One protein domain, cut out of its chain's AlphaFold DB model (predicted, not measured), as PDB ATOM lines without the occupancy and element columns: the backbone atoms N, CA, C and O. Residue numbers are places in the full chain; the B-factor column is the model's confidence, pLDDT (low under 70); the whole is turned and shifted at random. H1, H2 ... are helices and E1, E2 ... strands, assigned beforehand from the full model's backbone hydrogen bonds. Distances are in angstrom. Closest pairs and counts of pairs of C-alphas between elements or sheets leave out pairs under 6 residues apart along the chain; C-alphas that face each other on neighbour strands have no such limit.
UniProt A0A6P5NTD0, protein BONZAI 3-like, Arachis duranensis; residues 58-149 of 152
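AT A GLANCE: This is residues 58 to 149 of the 152 residues of the protein "protein BONZAI 3-like" of Arachis duranensis (UniProt A0A6P5NTD0). Two parallel strands, E1 and E2, lie side by side at the middle of a loose, loop-rich domain, with the long helix H2 packed along the E1 side. At one end are the small hairpin E3 and E4 and the long loop of residues 75 to 98; short H1 lies at the far opposite end, and residues 135 to 149 fold back beside E2. The 92 printed residues, under half in named elements, run H1, E1, H2, E2, E3, E4; the class is mixed, helices and strands. The radius of gyration of the C-alphas is 15.6 A, and the spans are 47 by 32 by 20 A.

IN THESE COORDINATES: Find C-alpha 71 at (-19.341, 0.062, 8.248), where E1, residues 71 to 74, begins. E2, residues 120 to 125, is 16.4 A long. H2, residues 99 to 114, runs 23.9 A from C-alpha 99 at (-25.863, -5.925, -2.289), with a kink of 30 degrees near residue 108. H1 is residues 58 to 62, E3 127 to 129 and E4 132 to 134.

HOW THE PARTS SIT: Look first at E1 and E2, parallel at 16 degrees, with N 73 and O 123 2.8 A apart. With H2 they form a strand-helix-strand unit, two parallel strands joined through a helix, its crossover right-handed. The closest C-alphas of E1 and H2, Val 71 and Ile 104, are 7.5 A apart. E2 runs on into E3 at 99 degrees; in the antiparallel hairpin E3 and E4, N 134 and O 127 are 2.8 A apart. H1 and H2 are close but not clearly touching, Val 61 and Tyr 114 having the closest C-alphas at 7.5 A. In H1 every O i to N i+4 pair is within hydrogen-bond range; in H2, 9 of 12.

THE WHOLE: The C-alphas of Asp 59 and Gly 131, the two farthest apart, are 48.6 A apart. The printed part has no cut, and the link from E1 to H2 is long. Look for pLDDT under 70 at residues 130 to 131 and 148 to 149.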
ATOM      1  N   ILE A  58     -15.316  22.460   1.410       96.31
ATOM      2  CA  ILE A  58     -13.914  22.505   0.978       96.31
ATOM      3  C   ILE A  58     -13.035  23.231   1.998       96.31
ATOM      4  O   ILE A  58     -11.893  22.823   2.199       96.31
ATOM      5  N   ASP A  59     -13.554  24.248   2.687       97.31
ATOM      6  CA  ASP A  59     -12.792  24.958   3.720       97.31
ATOM      7  C   ASP A  59     -12.440  24.028   4.888       97.31
ATOM      8  O   ASP A  59     -11.311  24.049   5.374       97.31
ATOM      9  N   TYR A  60     -13.362  23.146   5.291       97.12
ATOM     10  CA  TYR A  60     -13.087  22.147   6.327       97.12
ATOM     11  C   TYR A  60     -12.060  21.115   5.856       97.12
ATOM     12  O   TYR A  60     -11.054  20.906   6.533       97.12
ATOM     13  N   VAL A  61     -12.268  20.512   4.681       96.06
ATOM     14  CA  VAL A  61     -11.353  19.485   4.146       96.06
ATOM     15  C   VAL A  61      -9.945  20.055   3.936       96.06
ATOM     16  O   VAL A  61      -8.960  19.455   4.357       96.06
ATOM     17  N   SER A  62      -9.827  21.252   3.354       95.06
ATOM     18  CA  SER A  62      -8.527  21.911   3.137       95.06
ATOM     19  C   SER A  62      -7.845  22.372   4.429       95.06
ATOM     20  O   SER A  62      -6.622  22.512   4.450       95.06
ATOM     21  N   SER A  63      -8.603  22.546   5.515       96.94
ATOM     22  CA  SER A  63      -8.074  22.830   6.856       96.94
ATOM     23  C   SER A  63      -7.651  21.571   7.627       96.94
ATOM     24  O   SER A  63      -7.277  21.676   8.794       96.94
ATOM     25  N   GLY A  64      -7.700  20.389   7.000       95.62
ATOM     26  CA  GLY A  64      -7.262  19.123   7.592       95.62
ATOM     27  C   GLY A  64      -8.352  18.348   8.333       95.62
ATOM     28  O   GLY A  64      -8.029  17.480   9.138       95.62
ATOM     29  N   PHE A  65      -9.634  18.653   8.102       96.88
ATOM     30  CA  PHE A  65     -10.714  17.778   8.562       96.88
ATOM     31  C   PHE A  65     -10.791  16.532   7.683       96.88
ATOM     32  O   PHE A  65     -10.696  16.617   6.459       96.88
ATOM     33  N   GLU A  66     -11.044  15.394   8.322       95.50
ATOM     34  CA  GLU A  66     -11.147  14.090   7.671       95.50
ATOM     35  C   GLU A  66     -12.570  13.527   7.787       95.50
ATOM     36  O   GLU A  66     -13.316  13.855   8.717       95.50
ATOM     37  N   LEU A  67     -12.953  12.675   6.837       94.69
ATOM     38  CA  LEU A  67     -14.195  11.907   6.880       94.69
ATOM     39  C   LEU A  67     -13.867  10.436   7.114       94.69
ATOM     40  O   LEU A  67     -13.480   9.731   6.188       94.69
ATOM     41  N   ASN A  68     -14.085   9.971   8.340       91.88
ATOM     42  CA  ASN A  68     -13.880   8.569   8.682       91.88
ATOM     43  C   ASN A  68     -15.053   7.711   8.175       91.88
ATOM     44  O   ASN A  68     -16.220   7.959   8.512       91.88
ATOM     45  N   PHE A  69     -14.738   6.697   7.368       93.25
ATOM     46  CA  PHE A  69     -15.710   5.723   6.886       93.25
ATOM     47  C   PHE A  69     -15.857   4.549   7.861       93.25
ATOM     48  O   PHE A  69     -14.914   3.818   8.146       93.25
ATOM     49  N   MET A  70     -17.086   4.332   8.326       94.31
ATOM     50  CA  MET A  70     -17.447   3.247   9.236       94.31
ATOM     51  C   MET A  70     -18.512   2.356   8.603       94.31
ATOM     52  O   MET A  70     -19.466   2.855   8.000       94.31
ATOM     53  N   VAL A  71     -18.395   1.041   8.795       95.75
ATOM     54  CA  VAL A  71     -19.341   0.062   8.248       95.75
ATOM     55  C   VAL A  71     -19.935  -0.820   9.342       95.75
ATOM     56  O   VAL A  71     -19.237  -1.294  10.235       95.75
ATOM     57  N   ALA A  72     -21.242  -1.069   9.257       95.94
ATOM     58  CA  ALA A  72     -21.946  -2.035  10.091       95.94
ATOM     59  C   ALA A  72     -22.835  -2.928   9.213       95.94
ATOM     60  O   ALA A  72     -23.732  -2.436   8.528       95.94
ATOM     61  N   VAL A  73     -22.581  -4.234   9.227       96.50
ATOM     62  CA  VAL A  73     -23.246  -5.222   8.369       96.50
ATOM     63  C   VAL A  73     -24.247  -6.047   9.178       96.50
ATOM     64  O   VAL A  73     -23.945  -6.537  10.266       96.50
ATOM     65  N   ASP A  74     -25.447  -6.217   8.635       96.25
ATOM     66  CA  ASP A  74     -26.507  -7.016   9.245       96.25
ATOM     67  C   ASP A  74     -26.289  -8.516   8.988       96.25
ATOM     68  O   ASP A  74     -26.376  -8.966   7.852       96.25
ATOM     69  N   PHE A  75     -26.059  -9.306  10.036       94.94
ATOM     70  CA  PHE A  75     -25.909 -10.767   9.999       94.94
ATOM     71  C   PHE A  75     -27.149 -11.524  10.513       94.94
ATOM     72  O   PHE A  75     -27.058 -12.708  10.853       94.94
ATOM     73  N   THR A  76     -28.318 -10.878  10.577       94.31
ATOM     74  CA  THR A  76     -29.577 -11.531  10.962       94.31
ATOM     75  C   THR A  76     -29.984 -12.636   9.986       94.31
ATOM     76  O   THR A  76     -29.751 -12.574   8.775       94.31
ATOM     77  N   ALA A  77     -30.676 -13.649  10.517       93.19
ATOM     78  CA  ALA A  77     -31.103 -14.827   9.761       93.19
ATOM     79  C   ALA A  77     -32.045 -14.521   8.577       93.19
ATOM     80  O   ALA A  77     -32.141 -15.330   7.656       93.19
ATOM     81  N   SER A  78     -32.721 -13.365   8.564       95.06
ATOM     82  CA  SER A  78     -33.590 -12.947   7.453       95.06
ATOM     83  C   SER A  78     -32.841 -12.727   6.136       95.06
ATOM     84  O   SER A  78     -33.470 -12.756   5.083       95.06
ATOM     85  N   ASN A  79     -31.516 -12.561   6.173       96.12
ATOM     86  CA  ASN A  79     -30.672 -12.462   4.977       96.12
ATOM     87  C   ASN A  79     -30.437 -13.818   4.276       96.12
ATOM     88  O   ASN A  79     -29.808 -13.867   3.215       96.12
ATOM     89  N   GLY A  80     -30.927 -14.921   4.850       95.00
ATOM     90  CA  GLY A  80     -30.717 -16.271   4.331       95.00
ATOM     91  C   GLY A  80     -29.344 -16.843   4.687       95.00
ATOM     92  O   GLY A  80     -28.490 -16.182   5.277       95.00
ATOM     93  N   ASN A  81     -29.134 -18.115   4.352       94.50
ATOM     94  CA  ASN A  81     -27.864 -18.791   4.603       94.50
ATOM     95  C   ASN A  81     -26.880 -18.466   3.462       94.50
ATOM     96  O   ASN A  81     -27.187 -18.802   2.319       94.50
ATOM     97  N   PRO A  82     -25.688 -17.906   3.744       95.25
ATOM     98  CA  PRO A  82     -24.741 -17.439   2.721       95.25
ATOM     99  C   PRO A  82     -24.215 -18.542   1.788       95.25
ATOM    100  O   PRO A  82     -23.576 -18.247   0.785       95.25
ATOM    101  N   ARG A  83     -24.470 -19.823   2.097       94.69
ATOM    102  CA  ARG A  83     -24.159 -20.955   1.208       94.69
ATOM    103  C   ARG A  83     -25.128 -21.104   0.033       94.69
ATOM    104  O   ARG A  83     -24.845 -21.888  -0.869       94.69
ATOM    105  N   TYR A  84     -26.269 -20.421   0.063       96.69
ATOM    106  CA  TYR A  84     -27.296 -20.505  -0.969       96.69
ATOM    107  C   TYR A  84     -27.338 -19.223  -1.796       96.69
ATOM    108  O   TYR A  84     -27.181 -18.127  -1.266       96.69
ATOM    109  N   SER A  85     -27.570 -19.376  -3.100       95.44
ATOM    110  CA  SER A  85     -27.553 -18.282  -4.079       95.44
ATOM    111  C   SER A  85     -28.695 -17.275  -3.927       95.44
ATOM    112  O   SER A  85     -28.672 -16.228  -4.561       95.44
ATOM    113  N   ASP A  86     -29.713 -17.594  -3.132       95.50
ATOM    114  CA  ASP A  86     -30.830 -16.709  -2.797       95.50
ATOM    115  C   ASP A  86     -30.555 -15.830  -1.562       95.50
ATOM    116  O   ASP A  86     -31.362 -14.957  -1.239       95.50
ATOM    117  N   SER A  87     -29.422 -16.024  -0.874       97.81
ATOM    118  CA  SER A  87     -29.021 -15.196   0.264       97.81
ATOM    119  C   SER A  87     -28.474 -13.839  -0.172       97.81
ATOM    120  O   SER A  87     -27.685 -13.735  -1.109       97.81
ATOM    121  N   LEU A  88     -28.794 -12.794   0.595       97.12
ATOM    122  CA  LEU A  88     -28.204 -11.460   0.422       97.12
ATOM    123  C   LEU A  88     -26.707 -11.417   0.776       97.12
ATOM    124  O   LEU A  88     -26.004 -10.504   0.348       97.12
ATOM    125  N   HIS A  89     -26.223 -12.419   1.520       97.31
ATOM    126  CA  HIS A  89     -24.810 -12.624   1.859       97.31
ATOM    127  C   HIS A  89     -24.118 -13.657   0.971       97.31
ATOM    128  O   HIS A  89     -22.991 -14.056   1.266       97.31
ATOM    129  N   TYR A  90     -24.773 -14.126  -0.094       97.81
ATOM    130  CA  TYR A  90     -24.152 -15.071  -1.012       97.81
ATOM    131  C   TYR A  90     -22.876 -14.474  -1.616       97.81
ATOM    132  O   TYR A  90     -22.849 -13.309  -2.024       97.81
ATOM    133  N   ILE A  91     -21.817 -15.280  -1.655       97.62
ATOM    134  CA  ILE A  91     -20.554 -14.929  -2.300       97.62
ATOM    135  C   ILE A  91     -20.514 -15.654  -3.638       97.62
ATOM    136  O   ILE A  91     -20.349 -16.874  -3.690       97.62
ATOM    137  N   ASP A  92     -20.695 -14.896  -4.715       95.62
ATOM    138  CA  ASP A  92     -20.730 -15.452  -6.059       95.62
ATOM    139  C   ASP A  92     -19.326 -15.863  -6.523       95.62
ATOM    140  O   ASP A  92     -18.389 -15.065  -6.539       95.62
ATOM    141  N   VAL A  93     -19.187 -17.119  -6.953       94.50
ATOM    142  CA  VAL A  93     -17.931 -17.684  -7.475       94.50
ATOM    143  C   VAL A  93     -17.448 -17.018  -8.768       94.50
ATOM    144  O   VAL A  93     -16.271 -17.118  -9.098       94.50
ATOM    145  N   SER A  94     -18.333 -16.340  -9.502       95.94
ATOM    146  CA  SER A  94     -17.989 -15.534 -10.680       95.94
ATOM    147  C   SER A  94     -17.389 -14.169 -10.327       95.94
ATOM    148  O   SER A  94     -16.902 -13.471 -11.216       95.94
ATOM    149  N   GLY A  95     -17.417 -13.781  -9.046       95.00
ATOM    150  CA  GLY A  95     -16.966 -12.477  -8.566       95.00
ATOM    151  C   GLY A  95     -18.039 -11.387  -8.603       95.00
ATOM    152  O   GLY A  95     -17.736 -10.229  -8.316       95.00
ATOM    153  N   GLN A  96     -19.292 -11.715  -8.940       96.69
ATOM    154  CA  GLN A  96     -20.385 -10.750  -8.846       96.69
ATOM    155  C   GLN A  96     -20.633 -10.352  -7.384       96.69
ATOM    156  O   GLN A  96     -20.899 -11.187  -6.523       96.69
ATOM    157  N   LEU A  97     -20.585  -9.047  -7.118       97.62
ATOM    158  CA  LEU A  97     -20.812  -8.501  -5.784       97.62
ATOM    159  C   LEU A  97     -22.290  -8.579  -5.396       97.62
ATOM    160  O   LEU A  97     -23.161  -8.132  -6.160       97.62
ATOM    161  N   ASN A  98     -22.550  -9.057  -4.180       97.81
ATOM    162  CA  ASN A  98     -23.864  -8.954  -3.553       97.81
ATOM    163  C   ASN A  98     -24.180  -7.503  -3.140       97.81
ATOM    164  O   ASN A  98     -23.355  -6.594  -3.272       97.81
ATOM    165  N   SER A  99     -25.397  -7.268  -2.648       97.19
ATOM    166  CA  SER A  99     -25.863  -5.925  -2.289       97.19
ATOM    167  C   SER A  99     -25.029  -5.259  -1.191       97.19
ATOM    168  O   SER A  99     -24.801  -4.054  -1.268       97.19
ATOM    169  N   TYR A 100     -24.548  -6.016  -0.200       98.19
ATOM    170  CA  TYR A 100     -23.699  -5.474   0.865       98.19
ATOM    171  C   TYR A 100     -22.321  -5.096   0.330       98.19
ATOM    172  O   TYR A 100     -21.866  -3.977   0.546       98.19
ATOM    173  N   GLN A 101     -21.684  -5.996  -0.423       97.94
ATOM    174  CA  GLN A 101     -20.378  -5.740  -1.031       97.94
ATOM    175  C   GLN A 101     -20.423  -4.516  -1.950       97.94
ATOM    176  O   GLN A 101     -19.554  -3.653  -1.862       97.94
ATOM    177  N   ARG A 102     -21.465  -4.403  -2.784       98.00
ATOM    178  CA  ARG A 102     -21.639  -3.257  -3.680       98.00
ATOM    179  C   ARG A 102     -21.809  -1.951  -2.909       98.00
ATOM    180  O   ARG A 102     -21.131  -0.988  -3.232       98.00
ATOM    181  N   ALA A 103     -22.652  -1.929  -1.876       97.88
ATOM    182  CA  ALA A 103     -22.859  -0.727  -1.070       97.88
ATOM    183  C   ALA A 103     -21.569  -0.272  -0.364       97.88
ATOM    184  O   ALA A 103     -21.252   0.914  -0.361       97.88
ATOM    185  N   ILE A 104     -20.808  -1.216   0.201       97.25
ATOM    186  CA  ILE A 104     -19.530  -0.925   0.864       97.25
ATOM    187  C   ILE A 104     -18.522  -0.364  -0.141       97.25
ATOM    188  O   ILE A 104     -17.866   0.628   0.160       97.25
ATOM    189  N   MET A 105     -18.424  -0.962  -1.333       96.06
ATOM    190  CA  MET A 105     -17.520  -0.487  -2.381       96.06
ATOM    191  C   MET A 105     -17.914   0.893  -2.900       96.06
ATOM    192  O   MET A 105     -17.085   1.792  -2.882       96.06
ATOM    193  N   GLU A 106     -19.172   1.101  -3.288       96.44
ATOM    194  CA  GLU A 106     -19.625   2.375  -3.863       96.44
ATOM    195  C   GLU A 106     -19.431   3.556  -2.898       96.44
ATOM    196  O   GLU A 106     -19.048   4.647  -3.320       96.44
ATOM    197  N   VAL A 107     -19.658   3.354  -1.594       96.19
ATOM    198  CA  VAL A 107     -19.426   4.401  -0.586       96.19
ATOM    199  C   VAL A 107     -17.936   4.531  -0.258       96.19
ATOM    200  O   VAL A 107     -17.400   5.642  -0.240       96.19
ATOM    201  N   GLY A 108     -17.252   3.411  -0.021       95.50
ATOM    202  CA  GLY A 108     -15.839   3.383   0.354       95.50
ATOM    203  C   GLY A 108     -14.917   3.940  -0.733       95.50
ATOM    204  O   GLY A 108     -13.946   4.622  -0.418       95.50
ATOM    205  N   GLU A 109     -15.231   3.730  -2.013       95.12
ATOM    206  CA  GLU A 109     -14.496   4.297  -3.156       95.12
ATOM    207  C   GLU A 109     -14.512   5.826  -3.182       95.12
ATOM    208  O   GLU A 109     -13.561   6.438  -3.658       95.12
ATOM    209  N   VAL A 110     -15.545   6.459  -2.622       95.31
ATOM    210  CA  VAL A 110     -15.630   7.922  -2.545       95.31
ATOM    211  C   VAL A 110     -14.996   8.442  -1.259       95.31
ATOM    212  O   VAL A 110     -14.184   9.368  -1.303       95.31
ATOM    213  N   ILE A 111     -15.364   7.868  -0.110       93.94
ATOM    214  CA  ILE A 111     -14.993   8.428   1.197       93.94
ATOM    215  C   ILE A 111     -13.511   8.199   1.527       93.94
ATOM    216  O   ILE A 111     -12.907   9.066   2.148       93.94
ATOM    217  N   GLN A 112     -12.881   7.123   1.036       93.25
ATOM    218  CA  GLN A 112     -11.476   6.798   1.347       93.25
ATOM    219  C   GLN A 112     -10.453   7.888   0.978       93.25
ATOM    220  O   GLN A 112      -9.313   7.844   1.430       93.25
ATOM    221  N   PHE A 113     -10.812   8.827   0.099       93.44
ATOM    222  CA  PHE A 113      -9.934   9.934  -0.290       93.44
ATOM    223  C   PHE A 113      -9.936  11.090   0.715       93.44
ATOM    224  O   PHE A 113      -9.091  11.976   0.614       93.44
ATOM    225  N   TYR A 114     -10.870  11.078   1.666       95.19
ATOM    226  CA  TYR A 114     -11.024  12.081   2.718       95.19
ATOM    227  C   TYR A 114     -10.523  11.588   4.083       95.19
ATOM    228  O   TYR A 114     -10.708  12.285   5.075       95.19
ATOM    229  N   ASP A 115      -9.920  10.402   4.135       93.12
ATOM    230  CA  ASP A 115      -9.353   9.779   5.330       93.12
ATOM    231  C   ASP A 115      -7.858   9.533   5.086       93.12
ATOM    232  O   ASP A 115      -7.478   8.893   4.094       93.12
ATOM    233  N   SER A 116      -6.999  10.088   5.943       91.88
ATOM    234  CA  SER A 116      -5.549  10.020   5.741       91.88
ATOM    235  C   SER A 116      -4.970   8.652   6.090       91.88
ATOM    236  O   SER A 116      -3.988   8.233   5.466       91.88
ATOM    237  N   ASP A 117      -5.525   7.968   7.093       90.94
ATOM    238  CA  ASP A 117      -4.992   6.693   7.577       90.94
ATOM    239  C   ASP A 117      -5.646   5.479   6.910       90.94
ATOM    240  O   ASP A 117      -5.033   4.405   6.880       90.94
ATOM    241  N   ARG A 118      -6.824   5.683   6.300       89.62
ATOM    242  CA  ARG A 118      -7.605   4.671   5.574       89.62
ATOM    243  C   ARG A 118      -7.909   3.442   6.426       89.62
ATOM    244  O   ARG A 118      -7.974   2.323   5.910       89.62
ATOM    245  N   LYS A 119      -8.070   3.635   7.731       90.00
ATOM    246  CA  LYS A 119      -8.461   2.582   8.658       90.00
ATOM    247  C   LYS A 119      -9.938   2.691   8.938       90.00
ATOM    248  O   LYS A 119     -10.401   3.602   9.614       90.00
ATOM    249  N   PHE A 120     -10.675   1.704   8.454       92.00
ATOM    250  CA  PHE A 120     -12.125   1.724   8.519       92.00
ATOM    251  C   PHE A 120     -12.607   0.797   9.631       92.00
ATOM    252  O   PHE A 120     -12.390  -0.419   9.561       92.00
ATOM    253  N   PRO A 121     -13.254   1.334  10.678       94.19
ATOM    254  CA  PRO A 121     -13.928   0.511  11.661       94.19
ATOM    255  C   PRO A 121     -15.071  -0.276  11.015       94.19
ATOM    256  O   PRO A 121     -15.946   0.292  10.353       94.19
ATOM    257  N   ALA A 122     -15.067  -1.590  11.230       95.06
ATOM    258  CA  ALA A 122     -16.003  -2.497  10.590       95.06
ATOM    259  C   ALA A 122     -16.658  -3.444  11.598       95.06
ATOM    260  O   ALA A 122     -15.994  -4.253  12.254       95.06
ATOM    261  N   TRP A 123     -17.986  -3.384  11.675       94.56
ATOM    262  CA  TRP A 123     -18.790  -4.184  12.592       94.56
ATOM    263  C   TRP A 123     -19.825  -5.050  11.887       94.56
ATOM    264  O   TRP A 123     -20.287  -4.760  10.787       94.56
ATOM    265  N   GLY A 124     -20.226  -6.114  12.568       94.69
ATOM    266  CA  GLY A 124     -21.425  -6.880  12.281       94.69
ATOM    267  C   GLY A 124     -22.396  -6.816  13.455       94.69
ATOM    268  O   GLY A 124     -21.994  -6.601  14.601       94.69
ATOM    269  N   PHE A 125     -23.683  -7.023  13.189       94.56
ATOM    270  CA  PHE A 125     -24.710  -7.144  14.226       94.56
ATOM    271  C   PHE A 125     -25.737  -8.221  13.874       94.56
ATOM    272  O   PHE A 125     -25.909  -8.569  12.713       94.56
ATOM    273  N   GLY A 126     -26.422  -8.776  14.878       90.56
ATOM    274  CA  GLY A 126     -27.495  -9.755  14.660       90.56
ATOM    275  C   GLY A 126     -27.013 -11.158  14.271       90.56
ATOM    276  O   GLY A 126     -27.837 -12.010  13.944       90.56
ATOM    277  N   GLY A 127     -25.701 -11.403  14.338       86.06
ATOM    278  CA  GLY A 127     -25.073 -12.704  14.118       86.06
ATOM    279  C   GLY A 127     -24.831 -13.471  15.422       86.06
ATOM    280  O   GLY A 127     -24.884 -12.906  16.514       86.06
ATOM    281  N   SER A 128     -24.544 -14.770  15.312       78.94
ATOM    282  CA  SER A 128     -24.090 -15.591  16.441       78.94
ATOM    283  C   SER A 128     -22.580 -15.776  16.371       78.94
ATOM    284  O   SER A 128     -22.068 -16.383  15.429       78.94
ATOM    285  N   THR A 129     -21.867 -15.270  17.374       71.31
ATOM    286  CA  THR A 129     -20.417 -15.435  17.517       71.31
ATOM    287  C   THR A 129     -20.175 -16.306  18.745       71.31
ATOM    288  O   THR A 129     -20.661 -16.002  19.830       71.31
ATOM    289  N   ALA A 130     -19.461 -17.423  18.581       69.38
ATOM    290  CA  ALA A 130     -19.170 -18.367  19.671       69.38
ATOM    291  C   ALA A 130     -20.414 -18.884  20.438       69.38
ATOM    292  O   ALA A 130     -20.346 -19.176  21.629       69.38
ATOM    293  N   GLY A 131     -21.555 -19.023  19.751       69.50
ATOM    294  CA  GLY A 131     -22.778 -19.611  20.313       69.50
ATOM    295  C   GLY A 131     -23.699 -18.633  21.046       69.50
ATOM    296  O   GLY A 131     -24.769 -19.050  21.487       69.50
ATOM    297  N   ALA A 132     -23.339 -17.351  21.136       76.88
ATOM    298  CA  ALA A 132     -24.202 -16.292  21.646       76.88
ATOM    299  C   ALA A 132     -24.511 -15.266  20.547       76.88
ATOM    300  O   ALA A 132     -23.664 -14.959  19.707       76.88
ATOM    301  N   VAL A 133     -25.730 -14.723  20.567       79.50
ATOM    302  CA  VAL A 133     -26.099 -13.609  19.686       79.50
ATOM    303  C   VAL A 133     -25.282 -12.387  20.085       79.50
ATOM    304  O   VAL A 133     -25.288 -11.986  21.249       79.50
ATOM    305  N   SER A 134     -24.601 -11.792  19.111       83.50
ATOM    306  CA  SER A 134     -23.905 -10.525  19.269       83.50
ATOM    307  C   SER A 134     -24.623  -9.427  18.490       83.50
ATOM    308  O   SER A 134     -24.917  -9.550  17.299       83.50
ATOM    309  N   HIS A 135     -24.897  -8.325  19.183       84.31
ATOM    310  CA  HIS A 135     -25.493  -7.125  18.597       84.31
ATOM    311  C   HIS A 135     -24.446  -6.129  18.083       84.31
ATOM    312  O   HIS A 135     -24.818  -5.133  17.473       84.31
ATOM    313  N   CYS A 136     -23.159  -6.387  18.321       89.12
ATOM    314  CA  CYS A 136     -22.042  -5.625  17.775       89.12
ATOM    315  C   CYS A 136     -20.762  -6.454  17.941       89.12
ATOM    316  O   CYS A 136     -20.364  -6.770  19.064       89.12
ATOM    317  N   PHE A 137     -20.134  -6.844  16.837       90.19
ATOM    318  CA  PHE A 137     -18.856  -7.557  16.829       90.19
ATOM    319  C   PHE A 137     -17.960  -7.016  15.721       90.19
ATOM    320  O   PHE A 137     -18.456  -6.620  14.672       90.19
ATOM    321  N   ASN A 138     -16.647  -7.003  15.936       91.44
ATOM    322  CA  ASN A 138     -15.700  -6.543  14.921       91.44
ATOM    323  C   ASN A 138     -15.614  -7.575  13.788       91.44
ATOM    324  O   ASN A 138     -15.446  -8.770  14.055       91.44
ATOM    325  N   LEU A 139     -15.718  -7.135  12.529       90.12
ATOM    326  CA  LEU A 139     -15.681  -8.042  11.371       90.12
ATOM    327  C   LEU A 139     -14.322  -8.727  11.203       90.12
ATOM    328  O   LEU A 139     -14.262  -9.854  10.720       90.12
ATOM    329  N   ASN A 140     -13.251  -8.087  11.676       87.69
ATOM    330  CA  ASN A 140     -11.901  -8.653  11.703       87.69
ATOM    331  C   ASN A 140     -11.714  -9.764  12.768       87.69
ATOM    332  O   ASN A 140     -10.643 -10.361  12.859       87.69
ATOM    333  N   GLY A 141     -12.727 -10.036  13.603       81.69
ATOM    334  CA  GLY A 141     -12.691 -11.057  14.654       81.69
ATOM    335  C   GLY A 141     -11.922 -10.672  15.925       81.69
ATOM    336  O   GLY A 141     -11.869 -11.471  16.863       81.69
ATOM    337  N   SER A 142     -11.351  -9.466  16.004       82.31
ATOM    338  CA  SER A 142     -10.681  -8.971  17.208       82.31
ATOM    339  C   SER A 142     -11.705  -8.634  18.297       82.31
ATOM    340  O   SER A 142     -12.710  -7.984  18.016       82.31
ATOM    341  N   PRO A 143     -11.467  -8.991  19.572       75.62
ATOM    342  CA  PRO A 143     -12.358  -8.621  20.669       75.62
ATOM    343  C   PRO A 143     -12.201  -7.160  21.119       75.62
ATOM    344  O   PRO A 143     -12.958  -6.716  21.981       75.62
ATOM    345  N   ARG A 144     -11.189  -6.435  20.619       74.19
ATOM    346  CA  ARG A 144     -10.825  -5.094  21.107       74.19
ATOM    347  C   ARG A 144     -10.721  -4.037  20.014       74.19
ATOM    348  O   ARG A 144     -11.104  -2.904  20.274       74.19
ATOM    349  N   ASP A 145     -10.286  -4.420  18.818       79.12
ATOM    350  CA  ASP A 145      -9.949  -3.466  17.759       79.12
ATOM    351  C   ASP A 145     -10.873  -3.658  16.559       79.12
ATOM    352  O   ASP A 145     -10.909  -4.733  15.966       79.12
ATOM    353  N   SER A 146     -11.635  -2.626  16.208       71.06
ATOM    354  CA  SER A 146     -12.603  -2.657  15.104       71.06
ATOM    355  C   SER A 146     -12.024  -2.242  13.757       71.06
ATOM    356  O   SER A 146     -12.667  -2.464  12.734       71.06
ATOM    357  N   GLU A 147     -10.853  -1.608  13.757       76.38
ATOM    358  CA  GLU A 147     -10.189  -1.121  12.551       76.38
ATOM    359  C   GLU A 147      -9.669  -2.292  11.719       76.38
ATOM    360  O   GLU A 147      -8.936  -3.159  12.214       76.38
ATOM    361  N   ASP A 148     -10.050  -2.314  10.445       64.50
ATOM    362  CA  ASP A 148      -9.426  -3.189   9.465       64.50
ATOM    363  C   ASP A 148      -8.182  -2.497   8.890       64.50
ATOM    364  O   ASP A 148      -8.245  -1.366   8.408       64.50
ATOM    365  N   ASN A 149      -7.026  -3.157   8.972       55.12
ATOM    366  CA  ASN A 149      -5.730  -2.592   8.572       55.12
ATOM    367  C   ASN A 149      -5.402  -2.925   7.111       55.12
ATOM    368  O   ASN A 149      -4.239  -3.204   6.812       55.12
TER     369      ASN A 149